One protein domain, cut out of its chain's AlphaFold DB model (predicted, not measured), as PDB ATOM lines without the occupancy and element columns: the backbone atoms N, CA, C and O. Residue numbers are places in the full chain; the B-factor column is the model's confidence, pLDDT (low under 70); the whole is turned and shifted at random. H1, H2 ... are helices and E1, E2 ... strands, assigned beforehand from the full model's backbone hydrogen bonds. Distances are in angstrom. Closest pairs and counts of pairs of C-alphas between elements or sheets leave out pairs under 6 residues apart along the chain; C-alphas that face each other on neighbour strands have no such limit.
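This is residues 2 to 43 of the 129 residues of the protein "Epimerase_2 domain-containing protein" of Parcubacteria group bacterium GW2011_GWA2_38_13b (UniProt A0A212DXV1). Two short parallel strands, E1 and E2, lie side by side, and the chain between them swings out through H1 and H2 and back, an open ring with few contacts across it. This is a strand-helix-strand unit, two parallel neighbour strands with helices between, its crossover right-handed. The printed part has 42 residues, in the order E1, H1, H2, E2; the class is mixed. It is compact, radius of gyration of the C-alphas 10.2 A, spanning 27 by 25 by 14 A.

Find C-alpha 10 at (-27.963, -56.033, 22.224), where E1, residues 10 to 13, begins. E2, residues 37 to 40, ends at (-17.722, -56.387, 21.866). H1, residues 16 to 24, measures 12.2 A; H2 is residues 28 to 32.

Between E1 and E2, at 24 degrees, N 12 and O 38 are 2.9 A apart, within hydrogen-bond range. The closest C-alphas of H2 and E2, Leu 31 and Val 37, are 6.5 A apart. H1 and H2 only just touch, only at the corner, with 3 pairs of C-alphas within 8 A, the closest Leu 22 and Leu 28 at 4.9 A. H1 and E2 are apart, as are E1 and H2. In H1 and H2 every O i to N i+4 pair is within hydrogen-bond range.

The C-alphas farthest apart, His 7 and Glu 24, are 27.1 A apart. The printed part has no cut, the three links are tight, and no printed residue is under 70 in pLDDT.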
ATOM      1  N   GLU A   2     -30.693 -47.329  23.403       82.44
ATOM      2  CA  GLU A   2     -31.623 -47.213  24.545       82.44
ATOM      3  C   GLU A   2     -33.091 -47.492  24.191       82.44
ATOM      4  O   GLU A   2     -33.840 -47.979  25.021       82.44
ATOM      5  N   LYS A   3     -33.486 -47.254  22.936       84.25
ATOM      6  CA  LYS A   3     -34.804 -47.629  22.400       84.25
ATOM      7  C   LYS A   3     -34.939 -49.108  22.027       84.25
ATOM      8  O   LYS A   3     -36.026 -49.576  21.749       84.25
ATOM      9  N   VAL A   4     -33.830 -49.839  21.978       86.38
ATOM     10  CA  VAL A   4     -33.757 -51.222  21.472       86.38
ATOM     11  C   VAL A   4     -33.551 -52.193  22.626       86.38
ATOM     12  O   VAL A   4     -34.203 -53.232  22.691       86.38
ATOM     13  N   SER A   5     -32.663 -51.837  23.556       89.31
ATOM     14  CA  SER A   5     -32.276 -52.668  24.690       89.31
ATOM     15  C   SER A   5     -33.409 -53.031  25.667       89.31
ATOM     16  O   SER A   5     -33.304 -54.095  26.276       89.31
ATOM     17  N   PRO A   6     -34.524 -52.275  25.778       89.62
ATOM     18  CA  PRO A   6     -35.709 -52.722  26.516       89.62
ATOM     19  C   PRO A   6     -36.438 -53.904  25.862       89.62
ATOM     20  O   PRO A   6     -37.125 -54.656  26.545       89.62
ATOM     21  N   HIS A   7     -36.297 -54.086  24.546       88.00
ATOM     22  CA  HIS A   7     -37.010 -55.119  23.785       88.00
ATOM     23  C   HIS A   7     -36.139 -56.348  23.480       88.00
ATOM     24  O   HIS A   7     -36.662 -57.434  23.216       88.00
ATOM     25  N   ALA A   8     -34.810 -56.205  23.492       90.06
ATOM     26  CA  ALA A   8     -33.877 -57.293  23.219       90.06
ATOM     27  C   ALA A   8     -32.488 -57.033  23.817       90.06
ATOM     28  O   ALA A   8     -32.015 -55.902  23.825       90.06
ATOM     29  N   LYS A   9     -31.777 -58.102  24.209       94.50
ATOM     30  CA  LYS A   9     -30.337 -58.013  24.490       94.50
ATOM     31  C   LYS A   9     -29.577 -57.619  23.222       94.50
ATOM     32  O   LYS A   9     -29.786 -58.216  22.164       94.50
ATOM     33  N   VAL A  10     -28.678 -56.648  23.344       95.50
ATOM     34  CA  VAL A  10     -27.963 -56.033  22.224       95.50
ATOM     35  C   VAL A  10     -26.491 -56.434  22.221       95.50
ATOM     36  O   VAL A  10     -25.699 -55.979  23.041       95.50
ATOM     37  N   LEU A  11     -26.150 -57.248  21.223       95.75
ATOM     38  CA  LEU A  11     -24.829 -57.444  20.620       95.75
ATOM     39  C   LEU A  11     -24.252 -56.178  19.966       95.75
ATOM     40  O   LEU A  11     -24.447 -56.059  18.759       95.75
ATOM     41  N   PHE A  12     -23.554 -55.256  20.647       94.94
ATOM     42  CA  PHE A  12     -22.971 -54.089  19.955       94.94
ATOM     43  C   PHE A  12     -21.476 -54.270  19.654       94.94
ATOM     44  O   PHE A  12     -20.610 -54.111  20.517       94.94
ATOM     45  N   ILE A  13     -21.170 -54.568  18.390       93.50
ATOM     46  CA  ILE A  13     -19.800 -54.600  17.867       93.50
ATOM     47  C   ILE A  13     -19.276 -53.168  17.769       93.50
ATOM     48  O   ILE A  13     -19.684 -52.396  16.904       93.50
ATOM     49  N   LEU A  14     -18.351 -52.818  18.657       91.56
ATOM     50  CA  LEU A  14     -17.850 -51.467  18.815       91.56
ATOM     51  C   LEU A  14     -16.442 -51.330  18.225       91.56
ATOM     52  O   LEU A  14     -15.460 -51.854  18.751       91.56
ATOM     53  N   HIS A  15     -16.335 -50.603  17.115       88.75
ATOM     54  CA  HIS A  15     -15.052 -50.256  16.503       88.75
ATOM     55  C   HIS A  15     -14.376 -49.098  17.241       88.75
ATOM     56  O   HIS A  15     -15.054 -48.252  17.820       88.75
ATOM     57  N   LEU A  16     -13.040 -49.025  17.181       90.12
ATOM     58  CA  LEU A  16     -12.275 -47.970  17.853       90.12
ATOM     59  C   LEU A  16     -12.743 -46.546  17.479       90.12
ATOM     60  O   LEU A  16     -12.975 -45.775  18.405       90.12
ATOM     61  N   PRO A  17     -12.987 -46.197  16.196       91.50
ATOM     62  CA  PRO A  17     -13.480 -44.860  15.849       91.50
ATOM     63  C   PRO A  17     -14.826 -44.537  16.510       91.50
ATOM     64  O   PRO A  17     -14.985 -43.486  17.126       91.50
ATOM     65  N   THR A  18     -15.775 -45.478  16.470       91.12
ATOM     66  CA  THR A  18     -17.082 -45.338  17.125       91.12
ATOM     67  C   THR A  18     -16.934 -45.232  18.643       91.12
ATOM     68  O   THR A  18     -17.607 -44.416  19.262       91.12
ATOM     69  N   LYS A  19     -16.031 -46.008  19.258       93.38
ATOM     70  CA  LYS A  19     -15.757 -45.949  20.702       93.38
ATOM     71  C   LYS A  19     -15.260 -44.570  21.118       93.38
ATOM     72  O   LYS A  19     -15.745 -44.040  22.111       93.38
ATOM     73  N   LEU A  20     -14.314 -44.009  20.364       94.81
ATOM     74  CA  LEU A  20     -13.768 -42.678  20.625       94.81
ATOM     75  C   LEU A  20     -14.862 -41.615  20.521       94.81
ATOM     76  O   LEU A  20     -14.985 -40.803  21.428       94.81
ATOM     77  N   LYS A  21     -15.725 -41.689  19.500       95.50
ATOM     78  CA  LYS A  21     -16.881 -40.787  19.377       95.50
ATOM     79  C   LYS A  21     -17.884 -40.940  20.514       95.50
ATOM     80  O   LYS A  21     -18.315 -39.948  21.086       95.50
ATOM     81  N   LEU A  22     -18.225 -42.164  20.908       94.81
ATOM     82  CA  LEU A  22     -19.110 -42.390  22.054       94.81
ATOM     83  C   LEU A  22     -18.513 -41.857  23.360       94.81
ATOM     84  O   LEU A  22     -19.264 -41.421  24.229       94.81
ATOM     85  N   TRP A  23     -17.192 -41.923  23.523       94.81
ATOM     86  CA  TRP A  23     -16.505 -41.356  24.679       94.81
ATOM     87  C   TRP A  23     -16.512 -39.824  24.646       94.81
ATOM     88  O   TRP A  23     -16.923 -39.216  25.628       94.81
ATOM     89  N   GLU A  24     -16.161 -39.228  23.504       96.62
ATOM     90  CA  GLU A  24     -16.181 -37.779  23.254       96.62
ATOM     91  C   GLU A  24     -17.560 -37.166  23.548       96.62
ATOM     92  O   GLU A  24     -17.656 -36.155  24.234       96.62
ATOM     93  N   PHE A  25     -18.641 -37.823  23.114       95.56
ATOM     94  CA  PHE A  25     -20.016 -37.376  23.369       95.56
ATOM     95  C   PHE A  25     -20.588 -37.811  24.735       95.56
ATOM     96  O   PHE A  25     -21.769 -37.607  25.004       95.56
ATOM     97  N   GLY A  26     -19.798 -38.456  25.603       94.94
ATOM     98  CA  GLY A  26     -20.244 -38.885  26.938       94.94
ATOM     99  C   GLY A  26     -21.262 -40.040  26.954       94.94
ATOM    100  O   GLY A  26     -21.837 -40.357  27.997       94.94
ATOM    101  N   PHE A  27     -21.486 -40.715  25.826       94.62
ATOM    102  CA  PHE A  27     -22.438 -41.826  25.705       94.62
ATOM    103  C   PHE A  27     -21.855 -43.185  26.099       94.62
ATOM    104  O   PHE A  27     -22.605 -44.090  26.469       94.62
ATOM    105  N   LEU A  28     -20.530 -43.349  26.048       94.94
ATOM    106  CA  LEU A  28     -19.887 -44.644  26.292       94.94
ATOM    107  C   LEU A  28     -20.206 -45.197  27.689       94.94
ATOM    108  O   LEU A  28     -20.608 -46.353  27.808       94.94
ATOM    109  N   ALA A  29     -20.099 -44.364  28.728       94.12
ATOM    110  CA  ALA A  29     -20.365 -44.775  30.106       94.12
ATOM    111  C   ALA A  29     -21.825 -45.213  30.314       94.12
ATOM    112  O   ALA A  29     -22.090 -46.172  31.036       94.12
ATOM    113  N   ARG A  30     -22.777 -44.542  29.651       93.38
ATOM    114  CA  ARG A  30     -24.202 -44.912  29.690       93.38
ATOM    115  C   ARG A  30     -24.446 -46.275  29.053       93.38
ATOM    116  O   ARG A  30     -25.156 -47.092  29.627       93.38
ATOM    117  N   LEU A  31     -23.820 -46.544  27.906       93.88
ATOM    118  CA  LEU A  31     -23.923 -47.843  27.237       93.88
ATOM    119  C   LEU A  31     -23.291 -48.965  28.067       93.88
ATOM    120  O   LEU A  31     -23.874 -50.037  28.158       93.88
ATOM    121  N   GLN A  32     -22.145 -48.715  28.705       94.06
ATOM    122  CA  GLN A  32     -21.470 -49.698  29.561       94.06
ATOM    123  C   GLN A  32     -22.265 -50.059  30.823       94.06
ATOM    124  O   GLN A  32     -22.141 -51.174  31.313       94.06
ATOM    125  N   LYS A  33     -23.070 -49.129  31.349       94.94
ATOM    126  CA  LYS A  33     -23.942 -49.366  32.511       94.94
ATOM    127  C   LYS A  33     -25.246 -50.087  32.161       94.94
ATOM    128  O   LYS A  33     -25.978 -50.472  33.063       94.94
ATOM    129  N   ASN A  34     -25.574 -50.235  30.878       95.00
ATOM    130  CA  ASN A  34     -26.810 -50.880  30.460       95.00
ATOM    131  C   ASN A  34     -26.614 -52.401  30.373       95.00
ATOM    132  O   ASN A  34     -25.981 -52.889  29.444       95.00
ATOM    133  N   GLU A  35     -27.210 -53.155  31.297       94.62
ATOM    134  CA  GLU A  35     -27.083 -54.623  31.375       94.62
ATOM    135  C   GLU A  35     -27.636 -55.370  30.150       94.62
ATOM    136  O   GLU A  35     -27.275 -56.519  29.886       94.62
ATOM    137  N   ASN A  36     -28.501 -54.718  29.368       96.00
ATOM    138  CA  ASN A  36     -29.031 -55.260  28.121       96.00
ATOM    139  C   ASN A  36     -28.147 -54.938  26.907       96.00
ATOM    140  O   ASN A  36     -28.495 -55.333  25.793       96.00
ATOM    141  N   VAL A  37     -27.025 -54.234  27.082       96.12
ATOM    142  CA  VAL A  37     -26.082 -53.894  26.012       96.12
ATOM    143  C   VAL A  37     -24.716 -54.490  26.322       96.12
ATOM    144  O   VAL A  37     -24.041 -54.118  27.274       96.12
ATOM    145  N   GLU A  38     -24.266 -55.382  25.452       95.62
ATOM    146  CA  GLU A  38     -22.953 -55.998  25.542       95.62
ATOM    147  C   GLU A  38     -22.051 -55.419  24.446       95.62
ATOM    148  O   GLU A  38     -22.282 -55.617  23.250       95.62
ATOM    149  N   LEU A  39     -21.016 -54.679  24.854       95.19
ATOM    150  CA  LEU A  39     -20.036 -54.105  23.933       95.19
ATOM    151  C   LEU A  39     -18.952 -55.141  23.616       95.19
ATOM    152  O   LEU A  39     -18.290 -55.657  24.518       95.19
ATOM    153  N   ARG A  40     -18.730 -55.422  22.331       94.12
ATOM    154  CA  ARG A  40     -17.722 -56.387  21.866       94.12
ATOM    155  C   ARG A  40     -16.756 -55.765  20.858       94.12
ATOM    156  O   ARG A  40     -17.148 -54.857  20.129       94.12
ATOM    157  N   PRO A  41     -15.498 -56.237  20.788       91.88
ATOM    158  CA  PRO A  41     -14.567 -55.828  19.739       91.88
ATOM    159  C   PRO A  41     -14.980 -56.404  18.372       91.88
ATOM    160  O   PRO A  41     -15.978 -57.116  18.252       91.88
ATOM    161  N   ARG A  42     -14.196 -56.107  17.325       89.00
ATOM    162  CA  ARG A  42     -14.407 -56.696  15.994       89.00
ATOM    163  C   ARG A  42     -14.303 -58.216  16.030       89.00
ATOM    164  O   ARG A  42     -13.409 -58.772  16.659       89.00
ATOM    165  N   TYR A  43     -15.174 -58.842  15.254       90.00
ATOM    166  CA  TYR A  43     -15.094 -60.247  14.894       90.00
ATOM    167  C   TYR A  43     -14.493 -60.381  13.499       90.00
ATOM    168  O   TYR A  43     -14.623 -59.477  12.671       90.00
TER     169      TYR A  43